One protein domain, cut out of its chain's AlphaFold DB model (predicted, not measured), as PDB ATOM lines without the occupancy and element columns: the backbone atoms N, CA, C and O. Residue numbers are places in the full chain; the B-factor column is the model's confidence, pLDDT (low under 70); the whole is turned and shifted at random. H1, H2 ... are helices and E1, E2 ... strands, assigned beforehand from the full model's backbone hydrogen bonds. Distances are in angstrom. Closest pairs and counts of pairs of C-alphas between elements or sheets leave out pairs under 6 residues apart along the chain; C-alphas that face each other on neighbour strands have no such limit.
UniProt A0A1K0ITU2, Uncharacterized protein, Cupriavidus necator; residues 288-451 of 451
ATOM      1  N   GLU A 288      -7.183 -62.406 -12.472       94.56
ATOM      2  CA  GLU A 288      -6.634 -63.166 -11.345       94.56
ATOM      3  C   GLU A 288      -5.844 -62.305 -10.356       94.56
ATOM      4  O   GLU A 288      -5.832 -62.626  -9.167       94.56
ATOM      5  N   LEU A 289      -5.218 -61.216 -10.816       95.38
ATOM      6  CA  LEU A 289      -4.491 -60.264  -9.970       95.38
ATOM      7  C   LEU A 289      -5.442 -59.421  -9.112       95.38
ATOM      8  O   LEU A 289      -5.113 -59.111  -7.971       95.38
ATOM      9  N   LEU A 290      -6.638 -59.119  -9.626       95.56
ATOM     10  CA  LEU A 290      -7.675 -58.354  -8.925       95.56
ATOM     11  C   LEU A 290      -8.398 -59.137  -7.824       95.56
ATOM     12  O   LEU A 290      -9.271 -58.584  -7.153       95.56
ATOM     13  N   ARG A 291      -8.079 -60.418  -7.615       91.88
ATOM     14  CA  ARG A 291      -8.702 -61.192  -6.537       91.88
ATOM     15  C   ARG A 291      -8.431 -60.518  -5.186       91.88
ATOM     16  O   ARG A 291      -7.262 -60.369  -4.831       91.88
ATOM     17  N   PRO A 292      -9.469 -60.217  -4.378       86.06
ATOM     18  CA  PRO A 292      -9.294 -59.506  -3.111       86.06
ATOM     19  C   PRO A 292      -8.279 -60.147  -2.158       86.06
ATOM     20  O   PRO A 292      -7.573 -59.435  -1.474       86.06
ATOM     21  N   GLY A 293      -8.143 -61.478  -2.147       85.25
ATOM     22  CA  GLY A 293      -7.162 -62.162  -1.292       85.25
ATOM     23  C   GLY A 293      -5.694 -62.046  -1.730       85.25
ATOM     24  O   GLY A 293      -4.844 -62.647  -1.080       85.25
ATOM     25  N   ARG A 294      -5.388 -61.372  -2.850       89.12
ATOM     26  CA  ARG A 294      -4.007 -61.113  -3.298       89.12
ATOM     27  C   ARG A 294      -3.493 -59.729  -2.903       89.12
ATOM     28  O   ARG A 294      -2.282 -59.549  -2.917       89.12
ATOM     29  N   ASP A 295      -4.391 -58.785  -2.609       90.38
ATOM     30  CA  ASP A 295      -4.067 -57.412  -2.194       90.38
ATOM     31  C   ASP A 295      -3.005 -56.715  -3.075       90.38
ATOM     32  O   ASP A 295      -2.089 -56.050  -2.590       90.38
ATOM     33  N   VAL A 296      -3.117 -56.868  -4.401       94.31
ATOM     34  CA  VAL A 296      -2.215 -56.208  -5.356       94.31
ATOM     35  C   VAL A 296      -2.557 -54.719  -5.435       94.31
ATOM     36  O   VAL A 296      -3.672 -54.360  -5.800       94.31
ATOM     37  N   SER A 297      -1.596 -53.851  -5.111       93.75
ATOM     38  CA  SER A 297      -1.788 -52.393  -5.081       93.75
ATOM     39  C   SER A 297      -1.519 -51.700  -6.420       93.75
ATOM     40  O   SER A 297      -2.108 -50.655  -6.701       93.75
ATOM     41  N   LEU A 298      -0.646 -52.273  -7.252       95.44
ATOM     42  CA  LEU A 298      -0.264 -51.745  -8.559       95.44
ATOM     43  C   LEU A 298      -0.200 -52.875  -9.586       95.44
ATOM     44  O   LEU A 298       0.495 -53.869  -9.386       95.44
ATOM     45  N   ILE A 299      -0.889 -52.686 -10.706       97.12
ATOM     46  CA  ILE A 299      -0.878 -53.593 -11.851       97.12
ATOM     47  C   ILE A 299      -0.412 -52.804 -13.069       97.12
ATOM     48  O   ILE A 299      -0.966 -51.754 -13.379       97.12
ATOM     49  N   VAL A 300       0.588 -53.314 -13.783       97.00
ATOM     50  CA  VAL A 300       0.970 -52.791 -15.099       97.00
ATOM     51  C   VAL A 300       0.430 -53.758 -16.143       97.00
ATOM     52  O   VAL A 300       0.848 -54.912 -16.193       97.00
ATOM     53  N   LEU A 301      -0.539 -53.302 -16.932       97.38
ATOM     54  CA  LEU A 301      -1.195 -54.080 -17.977       97.38
ATOM     55  C   LEU A 301      -0.647 -53.654 -19.337       97.38
ATOM     56  O   LEU A 301      -0.870 -52.525 -19.754       97.38
ATOM     57  N   CYS A 302       0.011 -54.559 -20.054       95.69
ATOM     58  CA  CYS A 302       0.304 -54.370 -21.473       95.69
ATOM     59  C   CYS A 302      -0.856 -54.937 -22.299       95.69
ATOM     60  O   CYS A 302      -1.000 -56.155 -22.395       95.69
ATOM     61  N   ASP A 303      -1.691 -54.076 -22.881       94.75
ATOM     62  CA  ASP A 303      -2.781 -54.507 -23.761       94.75
ATOM     63  C   ASP A 303      -2.233 -54.831 -25.157       94.75
ATOM     64  O   ASP A 303      -2.121 -53.962 -26.021       94.75
ATOM     65  N   CYS A 304      -1.850 -56.093 -25.347       88.81
ATOM     66  CA  CYS A 304      -1.296 -56.616 -26.595       88.81
ATOM     67  C   CYS A 304      -2.341 -57.337 -27.468       88.81
ATOM     68  O   CYS A 304      -1.969 -58.039 -28.408       88.81
ATOM     69  N   GLY A 305      -3.637 -57.204 -27.160       88.88
ATOM     70  CA  GLY A 305      -4.704 -57.702 -28.025       88.88
ATOM     71  C   GLY A 305      -4.816 -56.861 -29.299       88.88
ATOM     72  O   GLY A 305      -4.712 -55.635 -29.246       88.88
ATOM     73  N   GLY A 306      -5.042 -57.515 -30.441       91.25
ATOM     74  CA  GLY A 306      -5.243 -56.832 -31.720       91.25
ATOM     75  C   GLY A 306      -6.537 -56.018 -31.711       91.25
ATOM     76  O   GLY A 306      -7.629 -56.584 -31.640       91.25
ATOM     77  N   ASP A 307      -6.411 -54.696 -31.781       93.94
ATOM     78  CA  ASP A 307      -7.513 -53.741 -31.653       93.94
ATOM     79  C   ASP A 307      -7.285 -52.544 -32.595       93.94
ATOM     80  O   ASP A 307      -6.897 -51.459 -32.151       93.94
ATOM     81  N   PRO A 308      -7.482 -52.730 -33.915       92.19
ATOM     82  CA  PRO A 308      -7.143 -51.723 -34.928       92.19
ATOM     83  C   PRO A 308      -7.900 -50.402 -34.747       92.19
ATOM     84  O   PRO A 308      -7.394 -49.344 -35.117       92.19
ATOM     85  N   ASP A 309      -9.082 -50.460 -34.130       93.00
ATOM     86  CA  ASP A 309      -9.950 -49.309 -33.884       93.00
ATOM     87  C   ASP A 309      -9.872 -48.788 -32.437       93.00
ATOM     88  O   ASP A 309     -10.678 -47.933 -32.061       93.00
ATOM     89  N   TYR A 310      -8.948 -49.307 -31.618       93.56
ATOM     90  CA  TYR A 310      -8.753 -48.923 -30.213       93.56
ATOM     91  C   TYR A 310     -10.062 -48.899 -29.401       93.56
ATOM     92  O   TYR A 310     -10.362 -47.950 -28.677       93.56
ATOM     93  N   ARG A 311     -10.888 -49.939 -29.542       94.69
ATOM     94  CA  ARG A 311     -12.185 -50.057 -28.860       94.69
ATOM     95  C   ARG A 311     -12.070 -50.558 -27.427       94.69
ATOM     96  O   ARG A 311     -13.066 -50.502 -26.706       94.69
ATOM     97  N   PHE A 312     -10.903 -51.058 -27.011       95.69
ATOM     98  CA  PHE A 312     -10.650 -51.547 -25.652       95.69
ATOM     99  C   PHE A 312     -11.660 -52.617 -25.194       95.69
ATOM    100  O   PHE A 312     -12.100 -52.640 -24.040       95.69
ATOM    101  N   GLY A 313     -12.042 -53.525 -26.100       94.62
ATOM    102  CA  GLY A 313     -13.038 -54.568 -25.821       94.62
ATOM    103  C   GLY A 313     -12.651 -55.480 -24.650       94.62
ATOM    104  O   GLY A 313     -13.495 -55.808 -23.810       94.62
ATOM    105  N   ASP A 314     -11.367 -55.830 -24.547       94.44
ATOM    106  CA  ASP A 314     -10.836 -56.661 -23.464       94.44
ATOM    107  C   ASP A 314     -10.874 -55.945 -22.109       94.44
ATOM    108  O   ASP A 314     -11.312 -56.533 -21.115       94.44
ATOM    109  N   LEU A 315     -10.536 -54.651 -22.071       96.50
ATOM    110  CA  LEU A 315     -10.677 -53.820 -20.872       96.50
ATOM    111  C   LEU A 315     -12.144 -53.713 -20.444       96.50
ATOM    112  O   LEU A 315     -12.463 -53.952 -19.280       96.50
ATOM    113  N   ALA A 316     -13.060 -53.399 -21.365       95.69
ATOM    114  CA  ALA A 316     -14.486 -53.303 -21.054       95.69
ATOM    115  C   ALA A 316     -15.022 -54.621 -20.468       95.69
ATOM    116  O   ALA A 316     -15.817 -54.637 -19.519       95.69
ATOM    117  N   ASN A 317     -14.543 -55.746 -20.998       94.25
ATOM    118  CA  ASN A 317     -14.856 -57.049 -20.457       94.25
ATOM    119  C   ASN A 317     -14.277 -57.271 -19.048       94.25
ATOM    120  O   ASN A 317     -15.016 -57.734 -18.175       94.25
ATOM    121  N   LEU A 318     -13.006 -56.935 -18.815       96.12
ATOM    122  CA  LEU A 318     -12.365 -57.014 -17.500       96.12
ATOM    123  C   LEU A 318     -13.136 -56.196 -16.456       96.12
ATOM    124  O   LEU A 318     -13.452 -56.722 -15.392       96.12
ATOM    125  N   ILE A 319     -13.512 -54.951 -16.775       96.50
ATOM    126  CA  ILE A 319     -14.297 -54.072 -15.889       96.50
ATOM    127  C   ILE A 319     -15.614 -54.750 -15.489       96.50
ATOM    128  O   ILE A 319     -15.991 -54.767 -14.315       96.50
ATOM    129  N   ARG A 320     -16.315 -55.357 -16.456       94.88
ATOM    130  CA  ARG A 320     -17.565 -56.080 -16.191       94.88
ATOM    131  C   ARG A 320     -17.342 -57.315 -15.317       94.88
ATOM    132  O   ARG A 320     -18.143 -57.565 -14.418       94.88
ATOM    133  N   LEU A 321     -16.285 -58.087 -15.569       93.62
ATOM    134  CA  LEU A 321     -15.944 -59.263 -14.766       93.62
ATOM    135  C   LEU A 321     -15.566 -58.877 -13.330       93.62
ATOM    136  O   LEU A 321     -16.101 -59.466 -12.395       93.62
ATOM    137  N   ALA A 322     -14.733 -57.851 -13.151       94.81
ATOM    138  CA  ALA A 322     -14.328 -57.339 -11.844       94.81
ATOM    139  C   ALA A 322     -15.538 -56.894 -11.005       94.81
ATOM    140  O   ALA A 322     -15.639 -57.235  -9.823       94.81
ATOM    141  N   ARG A 323     -16.515 -56.224 -11.632       93.62
ATOM    142  CA  ARG A 323     -17.756 -55.806 -10.967       93.62
ATOM    143  C   ARG A 323     -18.618 -56.983 -10.527       93.62
ATOM    144  O   ARG A 323     -19.085 -56.996  -9.394       93.62
ATOM    145  N   ILE A 324     -18.843 -57.956 -11.412       91.31
ATOM    146  CA  ILE A 324     -19.756 -59.075 -11.134       91.31
ATOM    147  C   ILE A 324     -19.133 -60.075 -10.151       91.31
ATOM    148  O   ILE A 324     -19.833 -60.585  -9.280       91.31
ATOM    149  N   ASP A 325     -17.839 -60.366 -10.290       91.75
ATOM    150  CA  ASP A 325     -17.214 -61.500  -9.601       91.75
ATOM    151  C   ASP A 325     -16.419 -61.094  -8.361       91.75
ATOM    152  O   ASP A 325     -16.220 -61.915  -7.464       91.75
ATOM    153  N   HIS A 326     -15.908 -59.864  -8.316       92.06
ATOM    154  CA  HIS A 326     -15.060 -59.384  -7.218       92.06
ATOM    155  C   HIS A 326     -15.671 -58.201  -6.470       92.06
ATOM    156  O   HIS A 326     -15.103 -57.767  -5.471       92.06
ATOM    157  N   GLY A 327     -16.820 -57.683  -6.924       92.50
ATOM    158  CA  GLY A 327     -17.407 -56.475  -6.353       92.50
ATOM    159  C   GLY A 327     -16.455 -55.284  -6.466       92.50
ATOM    160  O   GLY A 327     -16.371 -54.479  -5.541       92.50
ATOM    161  N   LEU A 328     -15.701 -55.191  -7.564       94.19
ATOM    162  CA  LEU A 328     -14.754 -54.108  -7.813       94.19
ATOM    163  C   LEU A 328     -15.266 -53.176  -8.909       94.19
ATOM    164  O   LEU A 328     -15.787 -53.612  -9.934       94.19
ATOM    165  N   GLU A 329     -15.073 -51.881  -8.709       95.12
ATOM    166  CA  GLU A 329     -15.327 -50.856  -9.710       95.12
ATOM    167  C   GLU A 329     -13.997 -50.296 -10.204       95.12
ATOM    168  O   GLU A 329     -13.164 -49.877  -9.408       95.12
ATOM    169  N   ILE A 330     -13.799 -50.321 -11.518       97.00
ATOM    170  CA  ILE A 330     -12.604 -49.798 -12.181       97.00
ATOM    171  C   ILE A 330     -13.024 -48.530 -12.918       97.00
ATOM    172  O   ILE A 330     -13.960 -48.573 -13.722       97.00
ATOM    173  N   VAL A 331     -12.348 -47.420 -12.638       96.25
ATOM    174  CA  VAL A 331     -12.670 -46.088 -13.164       96.25
ATOM    175  C   VAL A 331     -11.425 -45.484 -13.803       96.25
ATOM    176  O   VAL A 331     -10.326 -45.644 -13.283       96.25
ATOM    177  N   VAL A 332     -11.589 -44.796 -14.933       97.12
ATOM    178  CA  VAL A 332     -10.500 -44.052 -15.581       97.12
ATOM    179  C   VAL A 332     -10.172 -42.806 -14.763       97.12
ATOM    180  O   VAL A 332     -11.070 -42.032 -14.435       97.12
ATOM    181  N   ASP A 333      -8.891 -42.594 -14.473       95.69
ATOM    182  CA  ASP A 333      -8.399 -41.371 -13.841       95.69
ATOM    183  C   ASP A 333      -8.328 -40.248 -14.891       95.69
ATOM    184  O   ASP A 333      -7.362 -40.099 -15.647       95.69
ATOM    185  N   THR A 334      -9.415 -39.482 -14.990       95.44
ATOM    186  CA  THR A 334      -9.548 -38.386 -15.957       95.44
ATOM    187  C   THR A 334      -8.674 -37.185 -15.603       95.44
ATOM    188  O   THR A 334      -8.247 -36.467 -16.508       95.44
ATOM    189  N   GLU A 335      -8.362 -36.976 -14.322       93.31
ATOM    190  CA  GLU A 335      -7.476 -35.903 -13.863       93.31
ATOM    191  C   GLU A 335      -6.049 -36.155 -14.365       93.31
ATOM    192  O   GLU A 335      -5.442 -35.289 -15.006       93.31
ATOM    193  N   ALA A 336      -5.553 -37.386 -14.191       92.50
ATOM    194  CA  ALA A 336      -4.264 -37.807 -14.728       92.50
ATOM    195  C   ALA A 336      -4.179 -37.632 -16.254       92.50
ATOM    196  O   ALA A 336      -3.130 -37.243 -16.769       92.50
ATOM    197  N   ALA A 337      -5.277 -37.881 -16.972       92.75
ATOM    198  CA  ALA A 337      -5.334 -37.810 -18.430       92.75
ATOM    199  C   ALA A 337      -5.495 -36.388 -19.010       92.75
ATOM    200  O   ALA A 337      -5.206 -36.183 -20.192       92.75
ATOM    201  N   THR A 338      -5.967 -35.408 -18.228       90.81
ATOM    202  CA  THR A 338      -6.366 -34.086 -18.762       90.81
ATOM    203  C   THR A 338      -5.681 -32.899 -18.096       90.81
ATOM    204  O   THR A 338      -5.190 -32.017 -18.797       90.81
ATOM    205  N   THR A 339      -5.617 -32.857 -16.766       92.62
ATOM    206  CA  THR A 339      -5.165 -31.675 -16.016       92.62
ATOM    207  C   THR A 339      -3.792 -31.865 -15.385       92.62
ATOM    208  O   THR A 339      -3.076 -30.885 -15.170       92.62
ATOM    209  N   HIS A 340      -3.379 -33.106 -15.115       94.69
ATOM    210  CA  HIS A 340      -2.110 -33.365 -14.451       94.69
ATOM    211  C   HIS A 340      -0.916 -32.921 -15.330       94.69
ATOM    212  O   HIS A 340      -0.775 -33.393 -16.460       94.69
ATOM    213  N   PRO A 341       0.030 -32.100 -14.828       92.75
ATOM    214  CA  PRO A 341       1.051 -31.425 -15.651       92.75
ATOM    215  C   PRO A 341       2.037 -32.366 -16.368       92.75
ATOM    216  O   PRO A 341       2.594 -32.029 -17.420       92.75
ATOM    217  N   VAL A 342       2.285 -33.537 -15.775       93.62
ATOM    218  CA  VAL A 342       3.201 -34.562 -16.303       93.62
ATOM    219  C   VAL A 342       2.458 -35.735 -16.953       93.62
ATOM    220  O   VAL A 342       2.740 -36.049 -18.108       93.62
ATOM    221  N   LEU A 343       1.521 -36.373 -16.236       94.62
ATOM    222  CA  LEU A 343       0.813 -37.574 -16.695       94.62
ATOM    223  C   LEU A 343      -0.014 -37.349 -17.972       94.62
ATOM    224  O   LEU A 343       0.070 -38.184 -18.869       94.62
ATOM    225  N   SER A 344      -0.692 -36.206 -18.130       93.62
ATOM    226  CA  SER A 344      -1.565 -35.918 -19.293       93.62
ATOM    227  C   SER A 344      -0.851 -35.944 -20.651       93.62
ATOM    228  O   SER A 344      -1.484 -36.041 -21.702       93.62
ATOM    229  N   ARG A 345       0.488 -35.886 -20.649       92.06
ATOM    230  CA  ARG A 345       1.322 -35.974 -21.858       92.06
ATOM    231  C   ARG A 345       1.387 -37.383 -22.447       92.06
ATOM    232  O   ARG A 345       1.755 -37.524 -23.606       92.06
ATOM    233  N   VAL A 346       1.124 -38.407 -21.636       93.94
ATOM    234  CA  VAL A 346       1.303 -39.825 -22.001       93.94
ATOM    235  C   VAL A 346       0.049 -40.644 -21.688       93.94
ATOM    236  O   VAL A 346      -0.259 -41.603 -22.398       93.94
ATOM    237  N   PHE A 347      -0.688 -40.248 -20.652       95.69
ATOM    238  CA  PHE A 347      -1.950 -40.848 -20.258       95.69
ATOM    239  C   PHE A 347      -3.128 -40.159 -20.944       95.69
ATOM    240  O   PHE A 347      -3.198 -38.933 -21.008       95.69
ATOM    241  N   GLY A 348      -4.053 -40.967 -21.449       94.75
ATOM    242  CA  GLY A 348      -5.300 -40.538 -22.064       94.75
ATOM    243  C   GLY A 348      -6.515 -41.225 -21.462       94.75
ATOM    244  O   GLY A 348      -6.402 -42.151 -20.659       94.75
ATOM    245  N   VAL A 349      -7.684 -40.780 -21.906       95.12
ATOM    246  CA  VAL A 349      -8.931 -41.538 -21.801       95.12
ATOM    247  C   VAL A 349      -9.101 -42.401 -23.059       95.12
ATOM    248  O   VAL A 349      -8.512 -42.068 -24.089       95.12
ATOM    249  N   PRO A 350      -9.895 -43.489 -23.033       93.81
ATOM    250  CA  PRO A 350     -10.092 -44.353 -24.203       93.81
ATOM    251  C   PRO A 350     -10.462 -43.608 -25.498       93.81
ATOM    252  O   PRO A 350      -9.963 -43.955 -26.567       93.81
ATOM    253  N   ASP A 351     -11.248 -42.532 -25.402       92.38
ATOM    254  CA  ASP A 351     -11.663 -41.727 -26.558       92.38
ATOM    255  C   ASP A 351     -10.490 -41.029 -27.277       92.38
ATOM    256  O   ASP A 351     -10.564 -40.796 -28.483       92.38
ATOM    257  N   ASP A 352      -9.370 -40.766 -26.589       92.81
ATOM    258  CA  ASP A 352      -8.156 -40.175 -27.183       92.81
ATOM    259  C   ASP A 352      -7.426 -41.127 -28.157       92.81
ATOM    260  O   ASP A 352      -6.504 -40.724 -28.881       92.81
ATOM    261  N   PHE A 353      -7.781 -42.414 -28.143       92.44
ATOM    262  CA  PHE A 353      -7.164 -43.447 -28.975       92.44
ATOM    263  C   PHE A 353      -7.981 -43.767 -30.226       92.44
ATOM    264  O   PHE A 353      -7.453 -44.414 -31.130       92.44
ATOM    265  N   LEU A 354      -9.236 -43.311 -30.302       91.12
ATOM    266  CA  LEU A 354     -10.107 -43.599 -31.436       91.12
ATOM    267  C   LEU A 354      -9.504 -43.075 -32.753       91.12
ATOM    268  O   LEU A 354      -8.894 -41.998 -32.776       91.12
ATOM    269  N   PRO A 355      -9.700 -43.790 -33.877       86.75
ATOM    270  CA  PRO A 355      -9.278 -43.310 -35.187       86.75
ATOM    271  C   PRO A 355      -9.842 -41.912 -35.481       86.75
ATOM    272  O   PRO A 355     -11.044 -41.679 -35.361       86.75
ATOM    273  N   GLY A 356      -8.974 -40.973 -35.864       81.19
ATOM    274  CA  GLY A 356      -9.352 -39.583 -36.151       81.19
ATOM    275  C   GLY A 356      -9.381 -38.642 -34.940       81.19
ATOM    276  O   GLY A 356      -9.546 -37.437 -35.132       81.19
ATOM    277  N   ALA A 357      -9.165 -39.140 -33.716       82.12
ATOM    278  CA  ALA A 357      -8.874 -38.278 -32.573       82.12
ATOM    279  C   ALA A 357      -7.570 -37.486 -32.822       82.12
ATOM    280  O   ALA A 357      -6.680 -37.993 -33.520       82.12
ATOM    281  N   PRO A 358      -7.421 -36.263 -32.267       75.25
ATOM    282  CA  PRO A 358      -6.188 -35.491 -32.388       75.25
ATOM    283  C   PRO A 358      -4.980 -36.365 -32.044       75.25
ATOM    284  O   PRO A 358      -4.995 -37.075 -31.036       75.25
ATOM    285  N   THR A 359      -3.948 -36.340 -32.889       61.09
ATOM    286  CA  THR A 359      -2.719 -37.121 -32.716       61.09
ATOM    287  C   THR A 359      -1.968 -36.660 -31.469       61.09
ATOM    288  O   THR A 359      -1.074 -35.822 -31.522       61.09
ATOM    289  N   GLY A 360      -2.359 -37.199 -30.318       72.31
ATOM    290  CA  GLY A 360      -1.615 -37.100 -29.076       72.31
ATOM    291  C   GLY A 360      -0.625 -38.253 -28.948       72.31
ATOM    292  O   GLY A 360      -0.908 -39.377 -29.356       72.31
ATOM    293  N   ASP A 361       0.500 -38.002 -28.282       87.62
ATOM    294  CA  ASP A 361       1.490 -39.015 -27.881       87.62
ATOM    295  C   ASP A 361       1.005 -39.922 -26.728       87.62
ATOM    296  O   ASP A 361       1.800 -40.500 -25.981       87.62
ATOM    297  N   LYS A 362      -0.319 -40.036 -26.570       93.19
ATOM    298  CA  LYS A 362      -0.976 -40.824 -25.534       93.19
ATOM    299  C   LYS A 362      -0.870 -42.305 -25.889       93.19
ATOM    300  O   LYS A 362      -1.356 -42.739 -26.935       93.19
ATOM    301  N   CYS A 363      -0.231 -43.068 -25.011       94.50
ATOM    302  CA  CYS A 363       0.001 -44.508 -25.159       94.50
ATOM    303  C   CYS A 363      -0.367 -45.307 -23.900       94.50
ATOM    304  O   CYS A 363      -0.115 -46.509 -23.832       94.50
ATOM    305  N   ALA A 364      -0.961 -44.656 -22.895       96.44
ATOM    306  CA  ALA A 364      -1.387 -45.307 -21.667       96.44
ATOM    307  C   ALA A 364      -2.734 -44.779 -21.152       96.44
ATOM    308  O   ALA A 364      -3.137 -43.660 -21.465       96.44
ATOM    309  N   VAL A 365      -3.415 -45.578 -20.334       97.19
ATOM    310  CA  VAL A 365      -4.627 -45.214 -19.590       97.19
ATOM    311  C   VAL A 365      -4.387 -45.547 -18.122       97.19
ATOM    312  O   VAL A 365      -3.903 -46.632 -17.797       97.19
ATOM    313  N   LEU A 366      -4.701 -44.607 -17.232       97.44
ATOM    314  CA  LEU A 366      -4.597 -44.818 -15.792       97.44
ATOM    315  C   LEU A 366      -5.977 -45.169 -15.244       97.44
ATOM    316  O   LEU A 366      -6.954 -44.472 -15.522       97.44
ATOM    317  N   LEU A 367      -6.061 -46.266 -14.499       97.75
ATOM    318  CA  LEU A 367      -7.310 -46.755 -13.931       97.75
ATOM    319  C   LEU A 367      -7.156 -46.923 -12.422       97.75
ATOM    320  O   LEU A 367      -6.203 -47.545 -11.952       97.75
ATOM    321  N   ASP A 368      -8.138 -46.445 -11.674       96.06
ATOM    322  CA  ASP A 368      -8.226 -46.635 -10.234       96.06
ATOM    323  C   ASP A 368      -9.326 -47.656  -9.909       96.06
ATOM    324  O   ASP A 368     -10.417 -47.651 -10.487       96.06
ATOM    325  N   VAL A 369      -9.016 -48.570  -8.988       96.12
ATOM    326  CA  VAL A 369      -9.885 -49.683  -8.596       96.12
ATOM    327  C   VAL A 369     -10.397 -49.467  -7.179       96.12
ATOM    328  O   VAL A 369      -9.617 -49.278  -6.239       96.12
ATOM    329  N   PHE A 370     -11.710 -49.573  -7.012       94.31
ATOM    330  CA  PHE A 370     -12.418 -49.366  -5.754       94.31
ATOM    331  C   PHE A 370     -13.225 -50.606  -5.378       94.31
ATOM    332  O   PHE A 370     -13.816 -51.267  -6.234       94.31
ATOM    333  N   ARG A 371     -13.301 -50.905  -4.080       91.25
ATOM    334  CA  ARG A 371     -14.232 -51.914  -3.565       91.25
ATOM    335  C   ARG A 371     -15.656 -51.359  -3.568       91.25
ATOM    336  O   ARG A 371     -15.882 -50.200  -3.226       91.25
ATOM    337  N   THR A 372     -16.615 -52.197  -3.940       86.00
ATOM    338  CA  THR A 372     -18.047 -51.898  -3.860       86.00
ATOM    339  C   THR A 372     -18.685 -52.751  -2.765       86.00
ATOM    340  O   THR A 372     -18.381 -53.935  -2.639       86.00
ATOM    341  N   GLY A 373     -19.538 -52.145  -1.939       78.44
ATOM    342  CA  GLY A 373     -20.240 -52.835  -0.857       78.44
ATOM    343  C   GLY A 373     -20.864 -51.859   0.147       78.44
ATOM    344  O   GLY A 373     -20.418 -50.712   0.224       78.44
ATOM    345  N   PRO A 374     -21.883 -52.288   0.911       71.50
ATOM    346  CA  PRO A 374     -22.565 -51.449   1.900       71.50
ATOM    347  C   PRO A 374     -21.644 -50.997   3.045       71.50
ATOM    348  O   PRO A 374     -21.873 -49.946   3.632       71.50
ATOM    349  N   GLU A 375     -20.574 -51.746   3.324       69.69
ATOM    350  CA  GLU A 375     -19.545 -51.381   4.310       69.69
ATOM    351  C   GLU A 375     -18.497 -50.368   3.805       69.69
ATOM    352  O   GLU A 375     -17.616 -49.957   4.563       69.69
ATOM    353  N   CYS A 376     -18.563 -49.934   2.542       69.25
ATOM    354  CA  CYS A 376     -17.636 -48.931   2.019       69.25
ATOM    355  C   CYS A 376     -18.090 -47.519   2.425       69.25
ATOM    356  O   CYS A 376     -19.033 -46.973   1.852       69.25
ATOM    357  N   GLY A 377     -17.401 -46.921   3.403       63.72
ATOM    358  CA  GLY A 377     -17.584 -45.516   3.774       63.72
ATOM    359  C   GLY A 377     -17.211 -44.547   2.642       63.72
ATOM    360  O   GLY A 377     -16.435 -44.883   1.745       63.72
ATOM    361  N   ALA A 378     -17.768 -43.335   2.684       70.81
ATOM    362  CA  ALA A 378     -17.365 -42.236   1.809       70.81
ATOM    363  C   ALA A 378     -16.262 -41.400   2.493       70.81
ATOM    364  O   ALA A 378     -16.433 -41.054   3.663       70.81
ATOM    365  N   PRO A 379     -15.165 -41.036   1.799       70.38
ATOM    366  CA  PRO A 379     -14.850 -41.319   0.394       70.38
ATOM    367  C   PRO A 379     -14.334 -42.749   0.160       70.38
ATOM    368  O   PRO A 379     -13.717 -43.360   1.030       70.38
ATOM    369  N   ARG A 380     -14.563 -43.275  -1.051       80.31
ATOM    370  CA  ARG A 380     -14.094 -44.611  -1.447       80.31
ATOM    371  C   ARG A 380     -12.567 -44.646  -1.487       80.31
ATOM    372  O   ARG A 380     -11.949 -43.913  -2.254       80.31
ATOM    373  N   ALA A 381     -11.965 -45.538  -0.708       85.62
ATOM    374  CA  ALA A 381     -10.526 -45.758  -0.747       85.62
ATOM    375  C   ALA A 381     -10.129 -46.561  -1.998       85.62
ATOM    376  O   ALA A 381     -10.685 -47.633  -2.268       85.62
ATOM    377  N   ARG A 382      -9.141 -46.059  -2.747       91.12
ATOM    378  CA  ARG A 382      -8.517 -46.798  -3.850       91.12
ATOM    379  C   ARG A 382      -7.802 -48.026  -3.294       91.12
ATOM    380  O   ARG A 382      -6.971 -47.911  -2.400       91.12
ATOM    381  N   THR A 383      -8.125 -49.195  -3.836       91.88
ATOM    382  CA  THR A 383      -7.527 -50.477  -3.429       91.88
ATOM    383  C   THR A 383      -6.367 -50.876  -4.338       91.88
ATOM    384  O   THR A 383      -5.371 -51.411  -3.869       91.88
ATOM    385  N   CYS A 384      -6.482 -50.597  -5.637       94.94
ATOM    386  CA  CYS A 384      -5.470 -50.924  -6.636       94.94
ATOM    387  C   CYS A 384      -5.429 -49.823  -7.698       94.94
ATOM    388  O   CYS A 384      -6.439 -49.171  -7.967       94.94
ATOM    389  N   ARG A 385      -4.270 -49.639  -8.322       95.75
ATOM    390  CA  ARG A 385      -4.076 -48.801  -9.507       95.75
ATOM    391  C   ARG A 385      -3.616 -49.671 -10.672       95.75
ATOM    392  O   ARG A 385      -2.740 -50.512 -10.495       95.75
ATOM    393  N   ILE A 386      -4.206 -49.490 -11.848       97.75
ATOM    394  CA  ILE A 386      -3.822 -50.193 -13.076       97.75
ATOM    395  C   ILE A 386      -3.245 -49.172 -14.057       97.75
ATOM    396  O   ILE A 386      -3.921 -48.225 -14.457       97.75
ATOM    397  N   VAL A 387      -1.995 -49.381 -14.454       97.88
ATOM    398  CA  VAL A 387      -1.328 -48.657 -15.537       97.88
ATOM    399  C   VAL A 387      -1.488 -49.494 -16.799       97.88
ATOM    400  O   VAL A 387      -0.770 -50.475 -16.983       97.88
ATOM    401  N   LEU A 388      -2.455 -49.145 -17.644       98.00
ATOM    402  CA  LEU A 388      -2.674 -49.816 -18.922       98.00
ATOM    403  C   LEU A 388      -1.799 -49.157 -19.986       98.00
ATOM    404  O   LEU A 388      -1.953 -47.975 -20.265       98.00
ATOM    405  N   LEU A 389      -0.903 -49.920 -20.596       97.25
ATOM    406  CA  LEU A 389      -0.106 -49.541 -21.756       97.25
ATOM    407  C   LEU A 389      -0.801 -50.066 -23.013       97.25
ATOM    408  O   LEU A 389      -0.989 -51.276 -23.148       97.25
ATOM    409  N   LYS A 390      -1.177 -49.171 -23.926       95.50
ATOM    410  CA  LYS A 390      -1.785 -49.516 -25.213       95.50
ATOM    411  C   LYS A 390      -0.778 -49.208 -26.323       95.50
ATOM    412  O   LYS A 390      -0.508 -48.028 -26.563       95.50
ATOM    413  N   PRO A 391      -0.208 -50.226 -26.996       93.31
ATOM    414  CA  PRO A 391       0.704 -50.013 -28.109       93.31
ATOM    415  C   PRO A 391       0.063 -49.115 -29.166       93.31
ATOM    416  O   PRO A 391      -1.012 -49.399 -29.688       93.31
ATOM    417  N   ARG A 392       0.734 -48.009 -29.469       91.62
ATOM    418  CA  ARG A 392       0.346 -47.036 -30.487       91.62
ATOM    419  C   ARG A 392       1.622 -46.464 -31.072       91.62
ATOM    420  O   ARG A 392       2.598 -46.280 -30.342       91.62
ATOM    421  N   LEU A 393       1.625 -46.169 -32.367       91.75
ATOM    422  CA  LEU A 393       2.750 -45.465 -32.964       91.75
ATOM    423  C   LEU A 393       2.768 -44.010 -32.464       91.75
ATOM    424  O   LEU A 393       1.885 -43.220 -32.788       91.75
ATOM    425  N   VAL A 394       3.764 -43.690 -31.643       91.12
ATOM    426  CA  VAL A 394       3.974 -42.380 -31.004       91.12
ATOM    427  C   VAL A 394       5.014 -41.558 -31.764       91.12
ATOM    428  O   VAL A 394       5.912 -42.120 -32.395       91.12
ATOM    429  N   SER A 395       4.937 -40.226 -31.691       91.75
ATOM    430  CA  SER A 395       5.809 -39.342 -32.484       91.75
ATOM    431  C   SER A 395       7.295 -39.477 -32.124       91.75
ATOM    432  O   SER A 395       8.174 -39.339 -32.976       91.75
ATOM    433  N   TRP A 396       7.577 -39.814 -30.867       92.50
ATOM    434  CA  TRP A 396       8.917 -39.993 -30.314       92.50
ATOM    435  C   TRP A 396       9.433 -41.438 -30.393       92.50
ATOM    436  O   TRP A 396      10.513 -41.717 -29.874       92.50
ATOM    437  N   ALA A 397       8.708 -42.360 -31.042       94.56
ATOM    438  CA  ALA A 397       9.211 -43.712 -31.297       94.56
ATOM    439  C   ALA A 397      10.510 -43.661 -32.129       94.56
ATOM    440  O   ALA A 397      10.678 -42.712 -32.895       94.56
ATOM    441  N   PRO A 398      11.418 -44.648 -32.026       96.06
ATOM    442  CA  PRO A 398      12.629 -44.721 -32.850       96.06
ATOM    443  C   PRO A 398      12.363 -44.576 -34.361       96.06
ATOM    444  O   PRO A 398      11.275 -44.880 -34.853       96.06
ATOM    445  N   ALA A 399      13.339 -44.051 -35.109       96.00
ATOM    446  CA  ALA A 399      13.145 -43.683 -36.515       96.00
ATOM    447  C   ALA A 399      12.817 -44.885 -37.419       96.00
ATOM    448  O   ALA A 399      11.962 -44.776 -38.297       96.00
ATOM    449  N   ASP A 400      13.463 -46.016 -37.165       96.12
ATOM    450  CA  ASP A 400      13.209 -47.324 -37.765       96.12
ATOM    451  C   ASP A 400      11.789 -47.828 -37.471       96.12
ATOM    452  O   ASP A 400      11.069 -48.185 -38.399       96.12
ATOM    453  N   VAL A 401      11.322 -47.736 -36.221       97.12
ATOM    454  CA  VAL A 401       9.948 -48.115 -35.835       97.12
ATOM    455  C   VAL A 401       8.903 -47.247 -36.543       97.12
ATOM    456  O   VAL A 401       7.880 -47.746 -37.013       97.12
ATOM    457  N   ARG A 402       9.150 -45.934 -36.663       95.56
ATOM    458  CA  ARG A 402       8.261 -45.031 -37.419       95.56
ATOM    459  C   ARG A 402       8.250 -45.352 -38.911       95.56
ATOM    460  O   ARG A 402       7.194 -45.272 -39.530       95.56
ATOM    461  N   HIS A 403       9.397 -45.722 -39.482       95.88
ATOM    462  CA  HIS A 403       9.478 -46.166 -40.873       95.88
ATOM    463  C   HIS A 403       8.720 -47.484 -41.093       95.88
ATOM    464  O   HIS A 403       7.953 -47.600 -42.052       95.88
ATOM    465  N   TYR A 404       8.865 -48.443 -40.173       96.56
ATOM    466  CA  TYR A 404       8.124 -49.700 -40.199       96.56
ATOM    467  C   TYR A 404       6.611 -49.452 -40.149       96.56
ATOM    468  O   TYR A 404       5.882 -49.899 -41.031       96.56
ATOM    469  N   GLY A 405       6.135 -48.643 -39.198       94.81
ATOM    470  CA  GLY A 405       4.712 -48.298 -39.091       94.81
ATOM    471  C   GLY A 405       4.157 -47.542 -40.307       94.81
ATOM    472  O   GLY A 405       3.002 -47.735 -40.672       94.81
ATOM    473  N   ALA A 406       4.973 -46.731 -40.988       93.88
ATOM    474  CA  ALA A 406       4.565 -46.052 -42.221       93.88
ATOM    475  C   ALA A 406       4.373 -47.014 -43.410       93.88
ATOM    476  O   ALA A 406       3.617 -46.708 -44.331       93.88
ATOM    477  N   THR A 407       5.053 -48.164 -43.397       95.19
ATOM    478  CA  THR A 407       4.963 -49.197 -44.443       95.19
ATOM    479  C   THR A 407       4.005 -50.338 -44.078       95.19
ATOM    480  O   THR A 407       3.578 -51.067 -44.970       95.19
ATOM    481  N   HIS A 408       3.593 -50.440 -42.808       95.06
ATOM    482  CA  HIS A 408       2.712 -51.485 -42.275       95.06
ATOM    483  C   HIS A 408       1.518 -50.865 -41.523       95.06
ATOM    484  O   HIS A 408       1.561 -50.735 -40.301       95.06
ATOM    485  N   PRO A 409       0.416 -50.503 -42.210       91.81
ATOM    486  CA  PRO A 409      -0.695 -49.752 -41.608       91.81
ATOM    487  C   PRO A 409      -1.415 -50.445 -40.442       91.81
ATOM    488  O   PRO A 409      -2.089 -49.782 -39.660       91.81
ATOM    489  N   ALA A 410      -1.311 -51.772 -40.342       91.56
ATOM    490  CA  ALA A 410      -1.888 -52.531 -39.238       91.56
ATOM    491  C   ALA A 410      -1.028 -52.463 -37.962       91.56
ATOM    492  O   ALA A 410      -1.549 -52.703 -36.877       91.56
ATOM    493  N   PHE A 411       0.257 -52.108 -38.057       93.31
ATOM    494  CA  PHE A 411       1.142 -51.960 -36.903       93.31
ATOM    495  C   PHE A 411       0.738 -50.743 -36.043       93.31
ATOM    496  O   PHE A 411       0.470 -49.670 -36.588       93.31
ATOM    497  N   PRO A 412       0.736 -50.841 -34.699       93.25
ATOM    498  CA  PRO A 412       1.084 -51.998 -33.863       93.25
ATOM    499  C   PRO A 412      -0.133 -52.841 -33.421       93.25
ATOM    500  O   PRO A 412      -0.055 -53.551 -32.422       93.25
ATOM    501  N   GLN A 413      -1.259 -52.762 -34.132       92.75
ATOM    502  CA  GLN A 413      -2.531 -53.432 -33.824       92.75
ATOM    503  C   GLN A 413      -2.814 -54.627 -34.753       92.75
ATOM    504  O   GLN A 413      -3.962 -54.897 -35.120       92.75
ATOM    505  N   GLU A 414      -1.765 -55.342 -35.162       90.88
ATOM    506  CA  GLU A 414      -1.888 -56.505 -36.038       90.88
ATOM    507  C   GLU A 414      -2.717 -57.613 -35.378       90.88
ATOM    508  O   GLU A 414      -2.771 -57.768 -34.155       90.88
ATOM    509  N   ALA A 415      -3.435 -58.374 -36.201       86.75
ATOM    510  CA  ALA A 415      -4.356 -59.377 -35.693       86.75
ATOM    511  C   ALA A 415      -3.590 -60.518 -35.011       86.75
ATOM    512  O   ALA A 415      -2.704 -61.112 -35.612       86.75
ATOM    513  N   THR A 416      -4.042 -60.939 -33.828       77.44
ATOM    514  CA  THR A 416      -3.438 -62.025 -33.021       77.44
ATOM    515  C   THR A 416      -3.444 -63.410 -33.686       77.44
ATOM    516  O   THR A 416      -2.882 -64.372 -33.160       77.44
ATOM    517  N   ARG A 417      -4.088 -63.533 -34.854       77.25
ATOM    518  CA  ARG A 417      -3.988 -64.706 -35.736       77.25
ATOM    519  C   ARG A 417      -2.629 -64.807 -36.434       77.25
ATOM    520  O   ARG A 417      -2.279 -65.899 -36.874       77.25
ATOM    521  N   ASP A 418      -1.913 -63.695 -36.572       77.81
ATOM    522  CA  ASP A 418      -0.534 -63.696 -37.028       77.81
ATOM    523  C   ASP A 418       0.375 -64.048 -35.849       77.81
ATOM    524  O   ASP A 418       0.486 -63.307 -34.877       77.81
ATOM    525  N   GLN A 419       0.959 -65.240 -35.911       72.38
ATOM    526  CA  GLN A 419       1.838 -65.775 -34.872       72.38
ATOM    527  C   GLN A 419       3.276 -65.956 -35.377       72.38
ATOM    528  O   GLN A 419       4.097 -66.547 -34.674       72.38
ATOM    529  N   PHE A 420       3.582 -65.509 -36.600       81.12
ATOM    530  CA  PHE A 420       4.857 -65.768 -37.267       81.12
ATOM    531  C   PHE A 420       5.524 -64.463 -37.671       81.12
ATOM    532  O   PHE A 420       5.627 -64.155 -38.855       81.12
ATOM    533  N   PHE A 421       6.004 -63.731 -36.668       85.88
ATOM    534  CA  PHE A 421       6.717 -62.491 -36.920       85.88
ATOM    535  C   PHE A 421       8.047 -62.752 -37.618       85.88
ATOM    536  O   PHE A 421       8.795 -63.658 -37.233       85.88
ATOM    537  N   ASP A 422       8.340 -61.937 -38.628       90.00
ATOM    538  CA  ASP A 422       9.695 -61.820 -39.145       90.00
ATOM    539  C   ASP A 422      10.571 -60.978 -38.199       90.00
ATOM    540  O   ASP A 422      10.127 -60.469 -37.164       90.00
ATOM    541  N   GLU A 423      11.857 -60.872 -38.526       92.06
ATOM    542  CA  GLU A 423      12.825 -60.154 -37.695       92.06
ATOM    543  C   GLU A 423      12.474 -58.666 -37.543       92.06
ATOM    544  O   GLU A 423      12.552 -58.123 -36.439       92.06
ATOM    545  N   ALA A 424      12.045 -58.015 -38.629       93.19
ATOM    546  CA  ALA A 424      11.746 -56.588 -38.637       93.19
ATOM    547  C   ALA A 424      10.488 -56.272 -37.820       93.19
ATOM    548  O   ALA A 424      10.483 -55.317 -37.038       93.19
ATOM    549  N   GLN A 425       9.444 -57.091 -37.956       93.62
ATOM    550  CA  GLN A 425       8.212 -56.992 -37.181       93.62
ATOM    551  C   GLN A 425       8.493 -57.197 -35.691       93.62
ATOM    552  O   GLN A 425       8.114 -56.362 -34.865       93.62
ATOM    553  N   TRP A 426       9.215 -58.266 -35.338       92.50
ATOM    554  CA  TRP A 426       9.563 -58.574 -33.950       92.50
ATOM    555  C   TRP A 426      10.366 -57.449 -33.290       92.50
ATOM    556  O   TRP A 426      10.009 -56.981 -32.202       92.50
ATOM    557  N   GLU A 427      11.426 -56.983 -33.953       95.44
ATOM    558  CA  GLU A 427      12.273 -55.909 -33.437       95.44
ATOM    559  C   GLU A 427      11.504 -54.587 -33.324       95.44
ATOM    560  O   GLU A 427      11.629 -53.894 -32.314       95.44
ATOM    561  N   SER A 428      10.622 -54.280 -34.281       96.19
ATOM    562  CA  SER A 428       9.784 -53.074 -34.237       96.19
ATOM    563  C   SER A 428       8.818 -53.079 -33.049       96.19
ATOM    564  O   SER A 428       8.687 -52.066 -32.357       96.19
ATOM    565  N   TYR A 429       8.182 -54.219 -32.751       94.94
ATOM    566  CA  TYR A 429       7.346 -54.377 -31.554       94.94
ATOM    567  C   TYR A 429       8.158 -54.242 -30.263       94.94
ATOM    568  O   TYR A 429       7.748 -53.522 -29.345       94.94
ATOM    569  N   ARG A 430       9.323 -54.900 -30.188       95.44
ATOM    570  CA  ARG A 430      10.219 -54.838 -29.025       95.44
ATOM    571  C   ARG A 430      10.692 -53.405 -28.768       95.44
ATOM    572  O   ARG A 430      10.621 -52.933 -27.631       95.44
ATOM    573  N   ALA A 431      11.152 -52.708 -29.806       97.19
ATOM    574  CA  ALA A 431      11.645 -51.338 -29.730       97.19
ATOM    575  C   ALA A 431      10.531 -50.345 -29.360       97.19
ATOM    576  O   ALA A 431      10.737 -49.502 -28.481       97.19
ATOM    577  N   LEU A 432       9.332 -50.479 -29.944       96.50
ATOM    578  CA  LEU A 432       8.172 -49.662 -29.575       96.50
ATOM    579  C   LEU A 432       7.782 -49.870 -28.106       96.50
ATOM    580  O   LEU A 432       7.633 -48.900 -27.361       96.50
ATOM    581  N   GLY A 433       7.648 -51.128 -27.678       95.94
ATOM    582  CA  GLY A 433       7.308 -51.476 -26.299       95.94
ATOM    583  C   GLY A 433       8.344 -50.962 -25.300       95.94
ATOM    584  O   GLY A 433       7.983 -50.406 -24.263       95.94
ATOM    585  N   HIS A 434       9.634 -51.064 -25.637       95.94
ATOM    586  CA  HIS A 434      10.719 -50.520 -24.824       95.94
ATOM    587  C   HIS A 434      10.624 -48.996 -24.679       95.94
ATOM    588  O   HIS A 434      10.700 -48.483 -23.562       95.94
ATOM    589  N   ALA A 435      10.399 -48.279 -25.784       95.56
ATOM    590  CA  ALA A 435      10.270 -46.827 -25.774       95.56
ATOM    591  C   ALA A 435       9.056 -46.375 -24.933       95.56
ATOM    592  O   ALA A 435       9.175 -45.463 -24.111       95.56
ATOM    593  N   ILE A 436       7.906 -47.051 -25.072       95.88
ATOM    594  CA  ILE A 436       6.709 -46.825 -24.239       95.88
ATOM    595  C   ILE A 436       6.996 -47.088 -22.764       95.88
ATOM    596  O   ILE A 436       6.726 -46.220 -21.931       95.88
ATOM    597  N   GLY A 437       7.599 -48.229 -22.437       95.19
ATOM    598  CA  GLY A 437       7.958 -48.575 -21.065       95.19
ATOM    599  C   GLY A 437       8.878 -47.535 -20.425       95.19
ATOM    600  O   GLY A 437       8.584 -47.047 -19.335       95.19
ATOM    601  N   GLN A 438       9.946 -47.123 -21.116       94.69
ATOM    602  CA  GLN A 438      10.862 -46.084 -20.632       94.69
ATOM    603  C   GLN A 438      10.159 -44.745 -20.401       94.69
ATOM    604  O   GLN A 438      10.451 -44.050 -19.426       94.69
ATOM    605  N   ARG A 439       9.229 -44.372 -21.286       94.00
ATOM    606  CA  ARG A 439       8.525 -43.094 -21.200       94.00
ATOM    607  C   ARG A 439       7.497 -43.060 -20.074       94.00
ATOM    608  O   ARG A 439       7.403 -42.044 -19.390       94.00
ATOM    609  N   VAL A 440       6.733 -44.140 -19.906       94.88
ATOM    610  CA  VAL A 440       5.643 -44.225 -18.924       94.88
ATOM    611  C   VAL A 440       6.177 -44.524 -17.526       94.88
ATOM    612  O   VAL A 440       5.771 -43.886 -16.561       94.88
ATOM    613  N   LEU A 441       7.102 -45.479 -17.409       93.88
ATOM    614  CA  LEU A 441       7.582 -45.979 -16.117       93.88
ATOM    615  C   LEU A 441       8.878 -45.293 -15.656       93.88
ATOM    616  O   LEU A 441       9.272 -45.435 -14.500       93.88
ATOM    617  N   GLY A 442       9.544 -44.535 -16.531       93.06
ATOM    618  CA  GLY A 442      10.774 -43.808 -16.223       93.06
ATOM    619  C   GLY A 442      10.577 -42.317 -15.921       93.06
ATOM    620  O   GLY A 442       9.527 -41.715 -16.154       93.06
ATOM    621  N   GLY A 443      11.645 -41.687 -15.421       93.00
ATOM    622  CA  GLY A 443      11.753 -40.230 -15.298       93.00
ATOM    623  C   GLY A 443      10.677 -39.574 -14.423       93.00
ATOM    624  O   GLY A 443      10.331 -40.066 -13.352       93.00
ATOM    625  N   ALA A 444      10.180 -38.413 -14.862       93.69
ATOM    626  CA  ALA A 444       9.163 -37.649 -14.135       93.69
ATOM    627  C   ALA A 444       7.774 -38.309 -14.165       93.69
ATOM    628  O   ALA A 444       7.024 -38.162 -13.205       93.69
ATOM    629  N   VAL A 445       7.443 -39.041 -15.239       93.38
ATOM    630  CA  VAL A 445       6.148 -39.729 -15.384       93.38
ATOM    631  C   VAL A 445       6.057 -40.871 -14.376       93.38
ATOM    632  O   VAL A 445       5.132 -40.891 -13.573       93.38
ATOM    633  N   GLY A 446       7.073 -41.741 -14.326       92.69
ATOM    634  CA  GLY A 446       7.133 -42.834 -13.354       92.69
ATOM    635  C   GLY A 446       7.094 -42.351 -11.902       92.69
ATOM    636  O   GLY A 446       6.388 -42.923 -11.079       92.69
ATOM    637  N   LYS A 447       7.782 -41.242 -11.586       91.94
ATOM    638  CA  LYS A 447       7.706 -40.619 -10.253       91.94
ATOM    639  C   LYS A 447       6.297 -40.127  -9.923       91.94
ATOM    640  O   LYS A 447       5.846 -40.345  -8.808       91.94
ATOM    641  N   ALA A 448       5.610 -39.503 -10.878       92.00
ATOM    642  CA  ALA A 448       4.242 -39.021 -10.691       92.00
ATOM    643  C   ALA A 448       3.207 -40.154 -10.557       92.00
ATOM    644  O   ALA A 448       2.143 -39.917 -10.008       92.00
ATOM    645  N   LEU A 449       3.502 -41.377 -11.021       88.44
ATOM    646  CA  LEU A 449       2.617 -42.538 -10.841       88.44
ATOM    647  C   LEU A 449       2.620 -43.101  -9.413       88.44
ATOM    648  O   LEU A 449       1.643 -43.737  -9.010       88.44
ATOM    649  N   LEU A 450       3.730 -42.916  -8.690       78.25
ATOM    650  CA  LEU A 450       3.944 -43.435  -7.335       78.25
ATOM    651  C   LEU A 450       3.467 -42.482  -6.231       78.25
ATOM    652  O   LEU A 450       3.403 -42.894  -5.073       78.25
ATOM    653  N   VAL A 451       3.172 -41.230  -6.590       70.12
ATOM    654  CA  VAL A 451       2.543 -40.219  -5.727       70.12
ATOM    655  C   VAL A 451       1.029 -40.324  -5.892       70.12
ATOM    656  O   VAL A 451       0.332 -40.257  -4.856       70.12
TER     657      VAL A 451
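What this domain is: This is residues 288 to 451 of the 451 residues of an uncharacterized protein of Cupriavidus necator (UniProt A0A1K0ITU2). A strongly twisted sheet of four strands has H1 packed along one face on its E2 side, while the long helix H5 only grazes the sheet with residues 433 to 441 and reaches out past its end to H4. H6 turns off the last residues of H5, and residues 374 to 379, in the E3 to E4 loop, stick out at the end of the long axis away from H4. The printed part has 164 residues, with six named helices and four named strands in the order E1 H1 E2 H2 H3 E3 E4 H4 H5 H6; the sheet is mixed, in the order E1 E4 E3 E2. Its class is mixed, helices and strands; it is compact, with a radius of gyration of the C-alphas of 16.8 A, and spans 54 by 36 by 28 A.

Where its parts are: E1, residues 298 to 302, begins at C-alpha 298 (-0.264, -51.745, -8.559). H1, residues 313 to 326, is 19.3 A long, and E2 is residues 328 to 332. H2, residues 334 to 338, and H3, residues 350 to 353, are short. E3, residues 364 to 371, is 23.2 A long; E4, residues 382 to 389, is 20.0 A. H4 is residues 399 to 407. H5, residues 423 to 441, is 26.3 A long. H6, residues 443 to 450, ends at C-alpha 450 (3.944, -43.435, -7.335).

How they stand to each other: E1 and E4 are parallel, with N 301 and O 387 2.8 A apart, within hydrogen-bond range. E3 and E4 form an antiparallel hairpin, with N 367 and O 386 2.9 A apart. E3 and E2 are antiparallel, with N 331 and O 368 2.9 A apart. H1 is on one face of the sheet, making two layers, at a height over the sheet of 9.1 A. E1, H1 and E2 form a split strand-helix-strand unit, two parallel strands with E4 and E3 between them, and its crossover is right-handed. H2, H3, H5 and H6 only graze the sheet. H4 touches residues 424 to 432 of H5 at a steep tilt of 58 degrees, opposite ways; the closest C-alphas, of Val 401 and Ser 428, are 5.2 A apart. H5 and H6 touch only at the corner, closest at the C-alphas of Val 440 and Gly 446, 5.9 A. Every O i to N i+4 pair is within hydrogen-bond range in H1, H2, H4 and H5, and 3 of 4 in H6; H3 is too short for such a pair.

The domain as a whole: The two C-alphas farthest apart, of Glu 375 and Thr 407, are 54.6 A apart, and the outline is only just elongated. The printed part has no cut. The links H2 to H3 and H4 to H5 are long. The pLDDT is under 70 at residue 359 and residues 375 to 377.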